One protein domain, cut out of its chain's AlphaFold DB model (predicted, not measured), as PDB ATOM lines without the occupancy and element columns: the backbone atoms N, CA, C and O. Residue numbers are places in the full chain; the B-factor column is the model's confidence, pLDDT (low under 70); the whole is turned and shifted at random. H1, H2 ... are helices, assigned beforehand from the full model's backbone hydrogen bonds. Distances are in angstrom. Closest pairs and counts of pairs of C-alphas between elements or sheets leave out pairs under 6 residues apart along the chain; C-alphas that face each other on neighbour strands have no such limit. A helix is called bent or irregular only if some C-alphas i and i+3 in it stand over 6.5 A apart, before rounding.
ATOM      1  N   PRO A 241     144.300 166.798 160.127       89.00
ATOM      2  CA  PRO A 241     143.313 167.342 159.191       89.00
ATOM      3  C   PRO A 241     143.601 166.974 157.730       89.00
ATOM      4  O   PRO A 241     142.714 166.477 157.045       89.00
ATOM      5  N   TYR A 242     144.852 167.118 157.272       86.38
ATOM      6  CA  TYR A 242     145.217 166.768 155.897       86.38
ATOM      7  C   TYR A 242     145.008 165.274 155.618       86.38
ATOM      8  O   TYR A 242     144.499 164.916 154.558       86.38
ATOM      9  N   LEU A 243     145.343 164.394 156.572       85.75
ATOM     10  CA  LEU A 243     145.079 162.956 156.440       85.75
ATOM     11  C   LEU A 243     143.572 162.652 156.345       85.75
ATOM     12  O   LEU A 243     143.184 161.776 155.577       85.75
ATOM     13  N   TYR A 244     142.733 163.373 157.091       87.94
ATOM     14  CA  TYR A 244     141.273 163.219 157.073       87.94
ATOM     15  C   TYR A 244     140.619 163.798 155.806       87.94
ATOM     16  O   TYR A 244     139.551 163.344 155.412       87.94
ATOM     17  N   GLU A 245     141.259 164.750 155.129       87.19
ATOM     18  CA  GLU A 245     140.831 165.245 153.813       87.19
ATOM     19  C   GLU A 245     141.308 164.332 152.666       87.19
ATOM     20  O   GLU A 245     140.592 164.122 151.688       87.19
ATOM     21  N   ASN A 246     142.505 163.744 152.791       84.44
ATOM     22  CA  ASN A 246     143.215 163.057 151.702       84.44
ATOM     23  C   ASN A 246     143.302 161.525 151.877       84.44
ATOM     24  O   ASN A 246     144.080 160.859 151.192       84.44
ATOM     25  N   TYR A 247     142.487 160.934 152.759       77.94
ATOM     26  CA  TYR A 247     142.537 159.503 153.109       77.94
ATOM     27  C   TYR A 247     142.370 158.536 151.922       77.94
ATOM     28  O   TYR A 247     142.775 157.378 152.016       77.94
ATOM     29  N   ASN A 248     141.756 158.985 150.819       76.56
ATOM     30  CA  ASN A 248     141.515 158.172 149.622       76.56
ATOM     31  C   ASN A 248     142.775 157.948 148.761       76.56
ATOM     32  O   ASN A 248     142.710 157.152 147.825       76.56
ATOM     33  N   ILE A 249     143.898 158.628 149.029       78.75
ATOM     34  CA  ILE A 249     145.134 158.478 148.244       78.75
ATOM     35  C   ILE A 249     145.801 157.123 148.570       78.75
ATOM     36  O   ILE A 249     146.220 156.913 149.714       78.75
ATOM     37  N   PRO A 250     145.946 156.195 147.600       70.19
ATOM     38  CA  PRO A 250     146.568 154.894 147.845       70.19
ATOM     39  C   PRO A 250     148.032 155.020 148.282       70.19
ATOM     40  O   PRO A 250     148.763 155.883 147.807       70.19
ATOM     41  N   GLY A 251     148.477 154.143 149.186       67.81
ATOM     42  CA  GLY A 251     149.863 154.097 149.676       67.81
ATOM     43  C   GLY A 251     150.236 155.171 150.708       67.81
ATOM     44  O   GLY A 251     151.061 154.881 151.577       67.81
ATOM     45  N   LEU A 252     149.577 156.340 150.685       71.69
ATOM     46  CA  LEU A 252     149.873 157.506 151.532       71.69
ATOM     47  C   LEU A 252     150.107 157.116 152.999       71.69
ATOM     48  O   LEU A 252     151.159 157.408 153.556       71.69
ATOM     49  N   LYS A 253     149.168 156.381 153.612       68.38
ATOM     50  CA  LYS A 253     149.232 155.990 155.032       68.38
ATOM     51  C   LYS A 253     150.538 155.288 155.421       68.38
ATOM     52  O   LYS A 253     151.157 155.671 156.407       68.38
ATOM     53  N   HIS A 254     150.965 154.289 154.648       62.84
ATOM     54  CA  HIS A 254     152.142 153.473 154.973       62.84
ATOM     55  C   HIS A 254     153.468 154.210 154.708       62.84
ATOM     56  O   HIS A 254     154.462 153.941 155.378       62.84
ATOM     57  N   GLN A 255     153.486 155.143 153.752       64.81
ATOM     58  CA  GLN A 255     154.640 156.012 153.488       64.81
ATOM     59  C   GLN A 255     154.795 157.070 154.592       64.81
ATOM     60  O   GLN A 255     155.895 157.301 155.096       64.81
ATOM     61  N   VAL A 256     153.670 157.655 155.012       69.88
ATOM     62  CA  VAL A 256     153.597 158.829 155.890       69.88
ATOM     63  C   VAL A 256     153.684 158.495 157.375       69.88
ATOM     64  O   VAL A 256     154.275 159.267 158.128       69.88
ATOM     65  N   MET A 257     153.093 157.378 157.818       83.25
ATOM     66  CA  MET A 257     152.720 157.190 159.221       83.25
ATOM     67  C   MET A 257     153.119 155.826 159.807       83.25
ATOM     68  O   MET A 257     152.589 154.785 159.437       83.25
ATOM     69  N   ASN A 258     154.028 155.854 160.785       91.25
ATOM     70  CA  ASN A 258     154.352 154.737 161.675       91.25
ATOM     71  C   ASN A 258     153.658 154.909 163.047       91.25
ATOM     72  O   ASN A 258     153.220 156.020 163.367       91.25
ATOM     73  N   PRO A 259     153.589 153.869 163.901       93.38
ATOM     74  CA  PRO A 259     152.914 153.940 165.200       93.38
ATOM     75  C   PRO A 259     153.409 155.047 166.143       93.38
ATOM     76  O   PRO A 259     152.607 155.645 166.854       93.38
ATOM     77  N   ALA A 260     154.707 155.363 166.162       93.06
ATOM     78  CA  ALA A 260     155.231 156.411 167.039       93.06
ATOM     79  C   ALA A 260     154.856 157.820 166.550       93.06
ATOM     80  O   ALA A 260     154.431 158.657 167.349       93.06
ATOM     81  N   ASN A 261     154.957 158.057 165.238       91.50
ATOM     82  CA  ASN A 261     154.541 159.300 164.591       91.50
ATOM     83  C   ASN A 261     153.018 159.506 164.705       91.50
ATOM     84  O   ASN A 261     152.556 160.599 165.032       91.50
ATOM     85  N   LEU A 262     152.236 158.434 164.533       92.31
ATOM     86  CA  LEU A 262     150.790 158.412 164.761       92.31
ATOM     87  C   LEU A 262     150.428 158.802 166.198       92.31
ATOM     88  O   LEU A 262     149.643 159.729 166.384       92.31
ATOM     89  N   LEU A 263     151.008 158.148 167.211       93.38
ATOM     90  CA  LEU A 263     150.713 158.464 168.613       93.38
ATOM     91  C   LEU A 263     151.022 159.930 168.941       93.38
ATOM     92  O   LEU A 263     150.184 160.620 169.519       93.38
ATOM     93  N   LEU A 264     152.171 160.444 168.499       90.56
ATOM     94  CA  LEU A 264     152.515 161.857 168.664       90.56
ATOM     95  C   LEU A 264     151.512 162.791 167.947       90.56
ATOM     96  O   LEU A 264     151.182 163.864 168.455       90.56
ATOM     97  N   THR A 265     150.995 162.378 166.788       90.44
ATOM     98  CA  THR A 265     150.031 163.140 165.978       90.44
ATOM     99  C   THR A 265     148.631 163.164 166.601       90.44
ATOM    100  O   THR A 265     148.047 164.244 166.712       90.44
ATOM    101  N   ILE A 266     148.133 162.023 167.100       91.31
ATOM    102  CA  ILE A 266     146.903 161.896 167.912       91.31
ATOM    103  C   ILE A 266     146.942 162.883 169.087       91.31
ATOM    104  O   ILE A 266     146.009 163.656 169.290       91.31
ATOM    105  N   ILE A 267     148.052 162.904 169.828       90.69
ATOM    106  CA  ILE A 267     148.234 163.740 171.025       90.69
ATOM    107  C   ILE A 267     148.316 165.235 170.687       90.69
ATOM    108  O   ILE A 267     147.849 166.075 171.461       90.69
ATOM    109  N   HIS A 268     148.897 165.593 169.538       89.31
ATOM    110  CA  HIS A 268     148.935 166.978 169.062       89.31
ATOM    111  C   HIS A 268     147.594 167.463 168.493       89.31
ATOM    112  O   HIS A 268     147.286 168.646 168.627       89.31
ATOM    113  N   SER A 269     146.807 166.574 167.882       90.75
ATOM    114  CA  SER A 269     145.487 166.851 167.291       90.75
ATOM    115  C   SER A 269     144.334 166.315 168.151       90.75
ATOM    116  O   SER A 269     143.302 165.902 167.627       90.75
ATOM    117  N   SER A 270     144.501 166.344 169.477       91.19
ATOM    118  CA  SER A 270     143.582 165.732 170.445       91.19
ATOM    119  C   SER A 270     142.122 166.138 170.243       91.19
ATOM    120  O   SER A 270     141.251 165.282 170.167       91.19
ATOM    121  N   THR A 271     141.856 167.429 170.036       91.56
ATOM    122  CA  THR A 271     140.497 167.957 169.829       91.56
ATOM    123  C   THR A 271     139.822 167.444 168.553       91.56
ATOM    124  O   THR A 271     138.594 167.397 168.496       91.56
ATOM    125  N   LEU A 272     140.591 167.040 167.536       92.31
ATOM    126  CA  LEU A 272     140.067 166.413 166.320       92.31
ATOM    127  C   LEU A 272     139.742 164.930 166.560       92.31
ATOM    128  O   LEU A 272     138.712 164.450 166.100       92.31
ATOM    129  N   ILE A 273     140.572 164.222 167.334       94.06
ATOM    130  CA  ILE A 273     140.308 162.842 167.781       94.06
ATOM    131  C   ILE A 273     139.046 162.794 168.656       94.06
ATOM    132  O   ILE A 273     138.167 161.959 168.432       94.06
ATOM    133  N   ASP A 274     138.922 163.737 169.595       93.25
ATOM    134  CA  ASP A 274     137.770 163.873 170.489       93.25
ATOM    135  C   ASP A 274     136.461 164.068 169.710       93.25
ATOM    136  O   ASP A 274     135.439 163.475 170.054       93.25
ATOM    137  N   THR A 275     136.481 164.906 168.668       92.25
ATOM    138  CA  THR A 275     135.275 165.310 167.923       92.25
ATOM    139  C   THR A 275     134.908 164.384 166.767       92.25
ATOM    140  O   THR A 275     133.720 164.211 166.520       92.25
ATOM    141  N   GLN A 276     135.880 163.784 166.074       90.88
ATOM    142  CA  GLN A 276     135.633 162.946 164.889       90.88
ATOM    143  C   GLN A 276     135.535 161.451 165.213       90.88
ATOM    144  O   GLN A 276     134.838 160.722 164.514       90.88
ATOM    145  N   LEU A 277     136.224 160.975 166.258       92.38
ATOM    146  CA  LEU A 277     136.246 159.551 166.609       92.38
ATOM    147  C   LEU A 277     135.561 159.280 167.943       92.38
ATOM    148  O   LEU A 277     134.563 158.565 167.958       92.38
ATOM    149  N   ILE A 278     136.060 159.853 169.043       92.44
ATOM    150  CA  ILE A 278     135.625 159.469 170.395       92.44
ATOM    151  C   ILE A 278     134.144 159.797 170.615       92.44
ATOM    152  O   ILE A 278     133.355 158.886 170.846       92.44
ATOM    153  N   LYS A 279     133.739 161.069 170.502       91.50
ATOM    154  CA  LYS A 279     132.361 161.487 170.815       91.50
ATOM    155  C   LYS A 279     131.285 160.872 169.902       91.50
ATOM    156  O   LYS A 279     130.254 160.486 170.441       91.50
ATOM    157  N   PRO A 280     131.482 160.710 168.576       91.00
ATOM    158  CA  PRO A 280     130.490 160.045 167.720       91.00
ATOM    159  C   PRO A 280     130.313 158.541 167.987       91.00
ATOM    160  O   PRO A 280     129.256 157.994 167.678       91.00
ATOM    161  N   HIS A 281     131.323 157.870 168.552       90.75
ATOM    162  CA  HIS A 281     131.319 156.419 168.794       90.75
ATOM    163  C   HIS A 281     131.172 156.043 170.276       90.75
ATOM    164  O   HIS A 281     131.354 154.877 170.625       90.75
ATOM    165  N   LEU A 282     130.833 157.011 171.130       90.19
ATOM    166  CA  LEU A 282     130.622 156.847 172.565       90.19
ATOM    167  C   LEU A 282     129.130 156.969 172.903       90.19
ATOM    168  O   LEU A 282     128.443 157.877 172.438       90.19
ATOM    169  N   GLN A 283     128.630 156.046 173.719       86.19
ATOM    170  CA  GLN A 283     127.257 155.987 174.216       86.19
ATOM    171  C   GLN A 283     127.245 155.819 175.746       86.19
ATOM    172  O   GLN A 283     128.262 155.485 176.357       86.19
ATOM    173  N   GLY A 284     126.084 156.065 176.357       81.69
ATOM    174  CA  GLY A 284     125.900 156.076 177.812       81.69
ATOM    175  C   GLY A 284     125.930 157.486 178.413       81.69
ATOM    176  O   GLY A 284     125.868 158.490 177.706       81.69
ATOM    177  N   GLU A 285     125.996 157.560 179.743       77.81
ATOM    178  CA  GLU A 285     125.892 158.819 180.500       77.81
ATOM    179  C   GLU A 285     127.163 159.687 180.412       77.81
ATOM    180  O   GLU A 285     127.101 160.918 180.481       77.81
ATOM    181  N   ILE A 286     128.328 159.054 180.231       81.50
ATOM    182  CA  ILE A 286     129.651 159.698 180.256       81.50
ATOM    183  C   ILE A 286     129.946 160.365 178.900       81.50
ATOM    184  O   ILE A 286     130.743 159.889 178.099       81.50
ATOM    185  N   THR A 287     129.279 161.486 178.630       72.50
ATOM    186  CA  THR A 287     129.352 162.202 177.337       72.50
ATOM    187  C   THR A 287     130.521 163.190 177.220       72.50
ATOM    188  O   THR A 287     130.982 163.484 176.114       72.50
ATOM    189  N   ASN A 288     131.039 163.702 178.341       78.88
ATOM    190  CA  ASN A 288     132.178 164.626 178.365       78.88
ATOM    191  C   ASN A 288     133.498 163.886 178.633       78.88
ATOM    192  O   ASN A 288     134.107 164.045 179.688       78.88
ATOM    193  N   PHE A 289     133.909 163.071 177.662       85.75
ATOM    194  CA  PHE A 289     135.115 162.239 177.686       85.75
ATOM    195  C   PHE A 289     135.992 162.544 176.456       85.75
ATOM    196  O   PHE A 289     135.472 162.913 175.395       85.75
ATOM    197  N   GLY A 290     137.315 162.402 176.581       90.75
ATOM    198  CA  GLY A 290     138.267 162.641 175.489       90.75
ATOM    199  C   GLY A 290     139.562 161.832 175.589       90.75
ATOM    200  O   GLY A 290     139.772 161.058 176.519       90.75
ATOM    201  N   ILE A 291     140.471 162.032 174.635       92.94
ATOM    202  CA  ILE A 291     141.729 161.277 174.494       92.94
ATOM    203  C   ILE A 291     142.665 161.407 175.706       92.94
ATOM    204  O   ILE A 291     143.496 160.533 175.930       92.94
ATOM    205  N   PHE A 292     142.538 162.467 176.511       91.62
ATOM    206  CA  PHE A 292     143.307 162.596 177.752       91.62
ATOM    207  C   PHE A 292     142.643 161.891 178.934       91.62
ATOM    208  O   PHE A 292     143.361 161.295 179.720       91.62
ATOM    209  N   ASP A 293     141.313 161.829 179.030       90.88
ATOM    210  CA  ASP A 293     140.660 160.913 179.980       90.88
ATOM    211  C   ASP A 293     141.036 159.458 179.684       90.88
ATOM    212  O   ASP A 293     141.375 158.683 180.576       90.88
ATOM    213  N   LEU A 294     141.069 159.125 178.396       91.31
ATOM    214  CA  LEU A 294     141.413 157.809 177.882       91.31
ATOM    215  C   LEU A 294     142.848 157.352 178.230       91.31
ATOM    216  O   LEU A 294     143.093 156.152 178.335       91.31
ATOM    217  N   LEU A 295     143.778 158.291 178.442       91.56
ATOM    218  CA  LEU A 295     145.200 158.033 178.726       91.56
ATOM    219  C   LEU A 295     145.628 158.347 180.168       91.56
ATOM    220  O   LEU A 295     146.625 157.800 180.640       91.56
ATOM    221  N   ASP A 296     144.919 159.247 180.849       87.62
ATOM    222  CA  ASP A 296     145.353 159.830 182.120       87.62
ATOM    223  C   ASP A 296     144.387 159.542 183.285       87.62
ATOM    224  O   ASP A 296     144.796 159.709 184.431       87.62
ATOM    225  N   ASN A 297     143.132 159.138 183.039       88.00
ATOM    226  CA  ASN A 297     142.086 159.071 184.071       88.00
ATOM    227  C   ASN A 297     141.797 157.612 184.482       88.00
ATOM    228  O   ASN A 297     141.178 156.837 183.754       88.00
ATOM    229  N   ASP A 298     142.290 157.250 185.665       85.56
ATOM    230  CA  ASP A 298     142.227 155.925 186.299       85.56
ATOM    231  C   ASP A 298     140.812 155.461 186.677       85.56
ATOM    232  O   ASP A 298     140.545 154.259 186.719       85.56
ATOM    233  N   LYS A 299     139.891 156.408 186.881       85.50
ATOM    234  CA  LYS A 299     138.501 156.178 187.314       85.50
ATOM    235  C   LYS A 299     137.643 155.416 186.309       85.50
ATOM    236  O   LYS A 299     136.561 154.959 186.678       85.50
ATOM    237  N   TYR A 300     138.079 155.305 185.058       88.56
ATOM    238  CA  TYR A 300     137.377 154.577 184.003       88.56
ATOM    239  C   TYR A 300     138.008 153.209 183.746       88.56
ATOM    240  O   TYR A 300     139.230 153.058 183.859       88.56
ATOM    241  N   ASP A 301     137.180 152.235 183.351       88.88
ATOM    242  CA  ASP A 301     137.621 150.857 183.128       88.88
ATOM    243  C   ASP A 301     138.878 150.770 182.245       88.88
ATOM    244  O   ASP A 301     138.943 151.286 181.128       88.88
ATOM    245  N   CYS A 302     139.888 150.076 182.766       90.69
ATOM    246  CA  CYS A 302     141.187 149.953 182.132       90.69
ATOM    247  C   CYS A 302     141.105 149.191 180.802       90.69
ATOM    248  O   CYS A 302     141.805 149.562 179.858       90.69
ATOM    249  N   GLN A 303     140.247 148.167 180.694       90.88
ATOM    250  CA  GLN A 303     140.137 147.387 179.461       90.88
ATOM    251  C   GLN A 303     139.438 148.188 178.359       90.88
ATOM    252  O   GLN A 303     139.925 148.228 177.229       90.88
ATOM    253  N   MET A 304     138.352 148.893 178.686       91.62
ATOM    254  CA  MET A 304     137.673 149.820 177.781       91.62
ATOM    255  C   MET A 304     138.617 150.937 177.315       91.62
ATOM    256  O   MET A 304     138.658 151.250 176.121       91.62
ATOM    257  N   ARG A 305     139.441 151.492 178.222       93.94
ATOM    258  CA  ARG A 305     140.458 152.492 177.860       93.94
ATOM    259  C   ARG A 305     141.503 151.937 176.881       93.94
ATOM    260  O   ARG A 305     141.794 152.571 175.866       93.94
ATOM    261  N   VAL A 306     142.029 150.737 177.126       95.25
ATOM    262  CA  VAL A 306     142.965 150.060 176.209       95.25
ATOM    263  C   VAL A 306     142.317 149.781 174.848       95.25
ATOM    264  O   VAL A 306     142.875 150.140 173.809       95.25
ATOM    265  N   ASN A 307     141.113 149.208 174.844       95.25
ATOM    266  CA  ASN A 307     140.363 148.860 173.639       95.25
ATOM    267  C   ASN A 307     140.114 150.077 172.731       95.25
ATOM    268  O   ASN A 307     140.336 149.998 171.521       95.25
ATOM    269  N   MET A 308     139.713 151.221 173.297       95.38
ATOM    270  CA  MET A 308     139.502 152.453 172.528       95.38
ATOM    271  C   MET A 308     140.809 153.047 171.976       95.38
ATOM    272  O   MET A 308     140.805 153.556 170.856       95.38
ATOM    273  N   ILE A 309     141.939 152.958 172.691       96.12
ATOM    274  CA  ILE A 309     143.246 153.384 172.152       96.12
ATOM    275  C   ILE A 309     143.665 152.510 170.970       96.12
ATOM    276  O   ILE A 309     144.029 153.038 169.917       96.12
ATOM    277  N   LEU A 310     143.571 151.188 171.110       96.88
ATOM    278  CA  LEU A 310     143.906 150.245 170.042       96.88
ATOM    279  C   LEU A 310     143.005 150.436 168.813       96.88
ATOM    280  O   LEU A 310     143.505 150.452 167.688       96.88
ATOM    281  N   TRP A 311     141.709 150.682 169.025       96.62
ATOM    282  CA  TRP A 311     140.764 151.053 167.973       96.62
ATOM    283  C   TRP A 311     141.163 152.341 167.244       96.62
ATOM    284  O   TRP A 311     141.202 152.341 166.014       96.62
ATOM    285  N   ILE A 312     141.515 153.415 167.965       95.56
ATOM    286  CA  ILE A 312     141.989 154.666 167.347       95.56
ATOM    287  C   ILE A 312     143.232 154.385 166.492       95.56
ATOM    288  O   ILE A 312     143.284 154.816 165.340       95.56
ATOM    289  N   ILE A 313     144.211 153.636 167.008       95.19
ATOM    290  CA  ILE A 313     145.450 153.311 166.282       95.19
ATOM    291  C   ILE A 313     145.138 152.496 165.012       95.19
ATOM    292  O   ILE A 313     145.611 152.838 163.927       95.19
ATOM    293  N   TYR A 314     144.284 151.475 165.115       95.12
ATOM    294  CA  TYR A 314     143.852 150.631 163.993       95.12
ATOM    295  C   TYR A 314     143.086 151.413 162.916       95.12
ATOM    296  O   TYR A 314     143.366 151.271 161.726       95.12
ATOM    297  N   VAL A 315     142.166 152.297 163.313       93.25
ATOM    298  CA  VAL A 315     141.416 153.168 162.393       93.25
ATOM    299  C   VAL A 315     142.344 154.099 161.600       93.25
ATOM    300  O   VAL A 315     142.092 154.383 160.429       93.25
ATOM    301  N   HIS A 316     143.455 154.542 162.189       91.44
ATOM    302  CA  HIS A 316     144.424 155.373 161.476       91.44
ATOM    303  C   HIS A 316     145.334 154.576 160.537       91.44
ATOM    304  O   HIS A 316     145.567 155.043 159.420       91.44
ATOM    305  N   LEU A 317     145.833 153.406 160.950       90.50
ATOM    306  CA  LEU A 317     146.796 152.621 160.165       90.50
ATOM    307  C   LEU A 317     146.132 151.765 159.072       90.50
ATOM    308  O   LEU A 317     146.555 151.827 157.918       90.50
ATOM    309  N   GLU A 318     145.088 151.008 159.421       90.12
ATOM    310  CA  GLU A 318     144.588 149.887 158.608       90.12
ATOM    311  C   GLU A 318     143.307 150.205 157.820       90.12
ATOM    312  O   GLU A 318     143.137 149.718 156.703       90.12
ATOM    313  N   THR A 319     142.393 151.021 158.361       88.44
ATOM    314  CA  THR A 319     141.135 151.357 157.658       88.44
ATOM    315  C   THR A 319     141.303 152.537 156.705       88.44
ATOM    316  O   THR A 319     142.258 153.309 156.793       88.44
ATOM    317  N   SER A 320     140.336 152.757 155.816       83.50
ATOM    318  CA  SER A 320     140.278 153.945 154.959       83.50
ATOM    319  C   SER A 320     139.657 155.179 155.632       83.50
ATOM    320  O   SER A 320     139.349 156.127 154.929       83.50
ATOM    321  N   LEU A 321     139.451 155.211 156.960       86.94
ATOM    322  CA  LEU A 321     138.730 156.295 157.673       86.94
ATOM    323  C   LEU A 321     137.280 156.538 157.185       86.94
ATOM    324  O   LEU A 321     136.646 157.513 157.582       86.94
ATOM    325  N   LYS A 322     136.714 155.643 156.366       87.62
ATOM    326  CA  LYS A 322     135.298 155.678 155.980       87.62
ATOM    327  C   LYS A 322     134.421 155.179 157.122       87.62
ATOM    328  O   LYS A 322     134.734 154.172 157.754       87.62
ATOM    329  N   GLU A 323     133.280 155.833 157.310       88.38
ATOM    330  CA  GLU A 323     132.281 155.558 158.354       88.38
ATOM    331  C   GLU A 323     131.949 154.059 158.524       88.38
ATOM    332  O   GLU A 323     131.947 153.534 159.637       88.38
ATOM    333  N   ASP A 324     131.740 153.332 157.420       89.31
ATOM    334  CA  ASP A 324     131.431 151.895 157.444       89.31
ATOM    335  C   ASP A 324     132.588 151.026 157.957       89.31
ATOM    336  O   ASP A 324     132.369 149.947 158.508       89.31
ATOM    337  N   GLU A 325     133.832 151.461 157.766       90.31
ATOM    338  CA  GLU A 325     135.025 150.760 158.245       90.31
ATOM    339  C   GLU A 325     135.377 151.152 159.675       90.31
ATOM    340  O   GLU A 325     135.791 150.286 160.444       90.31
ATOM    341  N   ILE A 326     135.116 152.399 160.074       92.44
ATOM    342  CA  ILE A 326     135.191 152.821 161.476       92.44
ATOM    343  C   ILE A 326     134.180 152.015 162.309       92.44
ATOM    344  O   ILE A 326     134.559 151.425 163.320       92.44
ATOM    345  N   LYS A 327     132.934 151.860 161.839       91.00
ATOM    346  CA  LYS A 327     131.900 151.029 162.491       91.00
ATOM    347  C   LYS A 327     132.239 149.538 162.533       91.00
ATOM    348  O   LYS A 327     131.903 148.870 163.510       91.00
ATOM    349  N   LYS A 328     132.926 148.996 161.518       92.12
ATOM    350  CA  LYS A 328     133.495 147.634 161.583       92.12
ATOM    351  C   LYS A 328     134.612 147.555 162.626       92.12
ATOM    352  O   LYS A 328     134.635 146.610 163.404       92.12
ATOM    353  N   ALA A 329     135.490 148.556 162.683       93.44
ATOM    354  CA  ALA A 329     136.578 148.615 163.651       93.44
ATOM    355  C   ALA A 329     136.073 148.693 165.100       93.44
ATOM    356  O   ALA A 329     136.616 147.989 165.943       93.44
ATOM    357  N   VAL A 330     135.014 149.461 165.400       93.38
ATOM    358  CA  VAL A 330     134.423 149.489 166.757       93.38
ATOM    359  C   VAL A 330     134.061 148.071 167.207       93.38
ATOM    360  O   VAL A 330     134.457 147.653 168.290       93.38
ATOM    361  N   LYS A 331     133.407 147.286 166.341       92.12
ATOM    362  CA  LYS A 331     133.006 145.900 166.644       92.12
ATOM    363  C   LYS A 331     134.186 144.961 166.928       92.12
ATOM    364  O   LYS A 331     134.023 144.040 167.721       92.12
ATOM    365  N   ILE A 332     135.350 145.189 166.311       92.62
ATOM    366  CA  ILE A 332     136.576 144.390 166.521       92.62
ATOM    367  C   ILE A 332     137.182 144.635 167.915       92.62
ATOM    368  O   ILE A 332     137.761 143.724 168.504       92.62
ATOM    369  N   PHE A 333     137.039 145.847 168.454       93.25
ATOM    370  CA  PHE A 333     137.631 146.254 169.735       93.25
ATOM    371  C   PHE A 333     136.619 146.348 170.889       93.25
ATOM    372  O   PHE A 333     136.977 146.788 171.975       93.25
ATOM    373  N   ASN A 334     135.365 145.950 170.677       90.81
ATOM    374  CA  ASN A 334     134.276 146.121 171.644       90.81
ATOM    375  C   ASN A 334     133.270 144.958 171.573       90.81
ATOM    376  O   ASN A 334     132.060 145.168 171.517       90.81
ATOM    377  N   ASP A 335     133.780 143.730 171.474       86.44
ATOM    378  CA  ASP A 335     133.014 142.477 171.570       86.44
ATOM    379  C   ASP A 335     131.762 142.418 170.666       86.44
ATOM    380  O   ASP A 335     130.699 141.926 171.041       86.44
ATOM    381  N   GLY A 336     131.868 142.965 169.450       85.25
ATOM    382  CA  GLY A 336     130.777 143.030 168.473       85.25
ATOM    383  C   GLY A 336     129.766 144.173 168.666       85.25
ATOM    384  O   GLY A 336     128.938 144.386 167.770       85.25
ATOM    385  N   LYS A 337     129.831 144.943 169.766       86.56
ATOM    386  CA  LYS A 337     128.990 146.132 170.004       86.56
ATOM    387  C   LYS A 337     129.260 147.227 168.960       86.56
ATOM    388  O   LYS A 337     130.371 147.390 168.464       86.56
ATOM    389  N   GLY A 338     128.228 148.008 168.629       85.75
ATOM    390  CA  GLY A 338     128.297 149.055 167.596       85.75
ATOM    391  C   GLY A 338     128.876 150.407 168.037       85.75
ATOM    392  O   GLY A 338     129.202 151.217 167.175       85.75
ATOM    393  N   ALA A 339     128.993 150.650 169.344       87.69
ATOM    394  CA  ALA A 339     129.523 151.873 169.951       87.69
ATOM    395  C   ALA A 339     130.138 151.540 171.318       87.69
ATOM    396  O   ALA A 339     129.683 150.604 171.981       87.69
ATOM    397  N   PHE A 340     131.167 152.282 171.726       90.12
ATOM    398  CA  PHE A 340     131.780 152.155 173.046       90.12
ATOM    399  C   PHE A 340     130.853 152.706 174.126       90.12
ATOM    400  O   PHE A 340     130.143 153.686 173.917       90.12
ATOM    401  N   GLU A 341     130.886 152.076 175.290       89.38
ATOM    402  CA  GLU A 341     130.076 152.425 176.451       89.38
ATOM    403  C   GLU A 341     131.048 152.588 177.616       89.38
ATOM    404  O   GLU A 341     131.515 151.604 178.193       89.38
ATOM    405  N   MET A 342     131.458 153.832 177.881       86.88
ATOM    406  CA  MET A 342     132.464 154.092 178.908       86.88
ATOM    407  C   MET A 342     131.840 153.911 180.287       86.88
ATOM    408  O   MET A 342     130.799 154.490 180.592       86.88
ATOM    409  N   THR A 343     132.505 153.124 181.126       85.38
ATOM    410  CA  THR A 343     132.085 152.850 182.499       85.38
ATOM    411  C   THR A 343     133.151 153.329 183.472       85.38
ATOM    412  O   THR A 343     134.351 153.292 183.186       85.38
ATOM    413  N   TYR A 344     132.711 153.784 184.643       84.25
ATOM    414  CA  TYR A 344     133.607 153.902 185.787       84.25
ATOM    415  C   TYR A 344     134.071 152.503 186.210       84.25
ATOM    416  O   TYR A 344     133.314 151.537 186.081       84.25
ATOM    417  N   ALA A 345     135.285 152.393 186.748       75.88
ATOM    418  CA  ALA A 345     135.710 151.177 187.428       75.88
ATOM    419  C   ALA A 345     134.697 150.866 188.548       75.88
ATOM    420  O   ALA A 345     134.469 151.704 189.426       75.88
ATOM    421  N   LYS A 346     134.042 149.696 188.492       65.00
ATOM    422  CA  LYS A 346     133.048 149.286 189.506       65.00
ATOM    423  C   LYS A 346     133.711 149.278 190.877       65.00
ATOM    424  O   LYS A 346     134.882 148.957 190.942       65.00
ATOM    425  N   SER A 347     133.000 149.519 191.977       52.09
ATOM    426  CA  SER A 347     133.621 149.549 193.318       52.09
ATOM    427  C   SER A 347     134.428 148.289 193.673       52.09
ATOM    428  O   SER A 347     135.469 148.391 194.312       52.09
ATOM    429  N   GLU A 348     133.987 147.115 193.215       51.31
ATOM    430  CA  GLU A 348     134.691 145.833 193.383       51.31
ATOM    431  C   GLU A 348     135.964 145.762 192.514       51.31
ATOM    432  O   GLU A 348     137.027 145.361 192.984       51.31
ATOM    433  N   ASP A 349     135.888 146.252 191.272       48.03
ATOM    434  CA  ASP A 349     137.037 146.409 190.373       48.03
ATOM    435  C   ASP A 349     137.941 147.602 190.770       48.03
ATOM    436  O   ASP A 349     139.101 147.645 190.369       48.03
ATOM    437  N   ALA A 350     137.447 148.564 191.554       43.25
ATOM    438  CA  ALA A 350     138.147 149.785 191.947       43.25
ATOM    439  C   ALA A 350     139.134 149.523 193.083       43.25
ATOM    440  O   ALA A 350     140.275 149.956 192.961       43.25
ATOM    441  N   LEU A 351     138.761 148.706 194.086       41.41
ATOM    442  CA  LEU A 351     139.756 148.097 194.981       41.41
ATOM    443  C   LEU A 351     140.842 147.398 194.153       41.41
ATOM    444  O   LEU A 351     142.022 147.643 194.363       41.41
ATOM    445  N   SER A 352     140.460 146.618 193.134       48.50
ATOM    446  CA  SER A 352     141.449 145.932 192.298       48.50
ATOM    447  C   SER A 352     142.312 146.880 191.442       48.50
ATOM    448  O   SER A 352     143.428 146.519 191.093       48.50
ATOM    449  N   ASN A 353     141.839 148.075 191.073       43.84
ATOM    450  CA  ASN A 353     142.630 149.054 190.314       43.84
ATOM    451  C   ASN A 353     143.579 149.841 191.222       43.84
ATOM    452  O   ASN A 353     144.744 150.002 190.854       43.84
ATOM    453  N   ASP A 354     143.115 150.242 192.408       49.28
ATOM    454  CA  ASP A 354     143.970 150.805 193.456       49.28
ATOM    455  C   ASP A 354     145.025 149.783 193.919       49.28
ATOM    456  O   ASP A 354     146.128 150.191 194.260       49.28
ATOM    457  N   GLU A 355     144.746 148.470 193.855       61.25
ATOM    458  CA  GLU A 355     145.698 147.378 194.138       61.25
ATOM    459  C   GLU A 355     146.663 147.044 192.972       61.25
ATOM    460  O   GLU A 355     147.824 146.703 193.212       61.25
ATOM    461  N   LYS A 356     146.235 147.131 191.700       72.62
ATOM    462  CA  LYS A 356     147.059 146.742 190.526       72.62
ATOM    463  C   LYS A 356     148.314 147.600 190.348       72.62
ATOM    464  O   LYS A 356     149.365 147.073 189.967       72.62
ATOM    465  N   ASP A 357     148.205 148.899 190.621       87.81
ATOM    466  CA  ASP A 357     149.301 149.869 190.507       87.81
ATOM    467  C   ASP A 357     149.908 150.262 191.875       87.81
ATOM    468  O   ASP A 357     150.482 151.342 192.021       87.81
TER     469      ASP A 357
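This is residues 241 to 357 of the 638 residues of an uncharacterized protein of Tetrapisispora blattae (strain ATCC 34711 / CBS 6284 / DSM 70876 / NBRC 10599 / NRRL Y-10934 / UCD 77-7) (UniProt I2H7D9). One long helix, H6, runs through the middle of the domain along its longest axis, with H3, H4 and H5 crossing it and H7 folded back on it as a helical hairpin. Two short helices, H1 and H2, lie toward one end, and H8 lies off the other end, touching no helix, after a long link. The printed part has 117 residues with eight named helices, H1 to H8 in order along the chain, and no named strand; the class is all helix. The whole is compact, with a radius of gyration of the C-alphas of 15.0 A, yet elongated in outline, spanning 48 by 26 by 22 A.

H1, residues 241 to 246, is near H2, residues 252 to 256, their closest C-alphas 8.2 A apart. H3, residues 259 to 268, is close to but not clearly touching H4, residues 270 to 281: the C-alphas of Ile 266 and Ile 273, the closest, are 6.7 A apart, and the two helices are about perpendicular at 82 degrees. H1 is also close to but not clearly touching H4, with the closest C-alphas, those of Pro 241 and Leu 272, 7.9 A apart. H4 touches H5, residues 291 to 296, about perpendicular at 76 degrees; their closest C-alphas are those of Asp 274 and Ile 291, 6.2 A apart. H6, residues 302 to 317, is the hub and touches three helices. It forms a helical hairpin with H5, at a steep tilt of 44 degrees, opposite ways; it touches H5 with residues 305 to 309 alone, and the closest C-alphas, those of Leu 294 and Arg 305, are 5.4 A apart. It touches H3 with residues 313 to 316 alone, about perpendicular at 75 degrees, the C-alphas of Leu 262 and Ile 313 coming closest at 7.5 A. It forms a second helical hairpin with H7, residues 323 to 333, at a steep tilt of 39 degrees, opposite ways; 10 pairs of C-alphas are within 8 A, the closest being those of Asn 307 and Phe 333, 5.4 A apart. H2 is close to but not clearly touching H6, with the C-alphas of Lys 253 and Leu 317 closest at 6.6 A. H8, residues 347 to 356, is only just apart from H6, with 8.4 A between their closest C-alphas. H3 and H7 are apart. In H1, H2, H3, H5 and H6 every O i to N i+4 pair is within hydrogen-bond range; in H4 it is 5 of 8, in H7 6 of 7 and in H8 5 of 6.

H1 begins at C-alpha 241, at (143.313, 167.342, 159.191), and H2 follows at residue 252. H3 is 14.2 A from first to last C-alpha and H4 15.5 A. H4 is irregular, but only just: C-alphas 276 and 279 are 6.9 A apart. After H5 comes H6, the longest helix with 16 residues, which runs 22.8 A from C-alpha 302 at (141.187, 149.953, 182.132) to C-alpha 317 at (146.796, 152.621, 160.165). H7 is 15.6 A long and H8 14.0 A, ending at C-alpha 356, at (147.059, 146.742, 190.526).

The two C-alphas farthest apart, those of Ile 249 and Leu 351, are 48.2 A apart. The printed part has no cut. The link from H7 to H8, residues 334 to 346, is long; that from H4 to H5 is short, and the other five are tight. Residues 282 to 283 and 340 to 341 form a short parallel pairing outside any named strand. The mean pLDDT of the printed part is 84.5; residue 251, residues 253 to 256 and residues 346 to 355 are under 70, and the mean of H8 is 51.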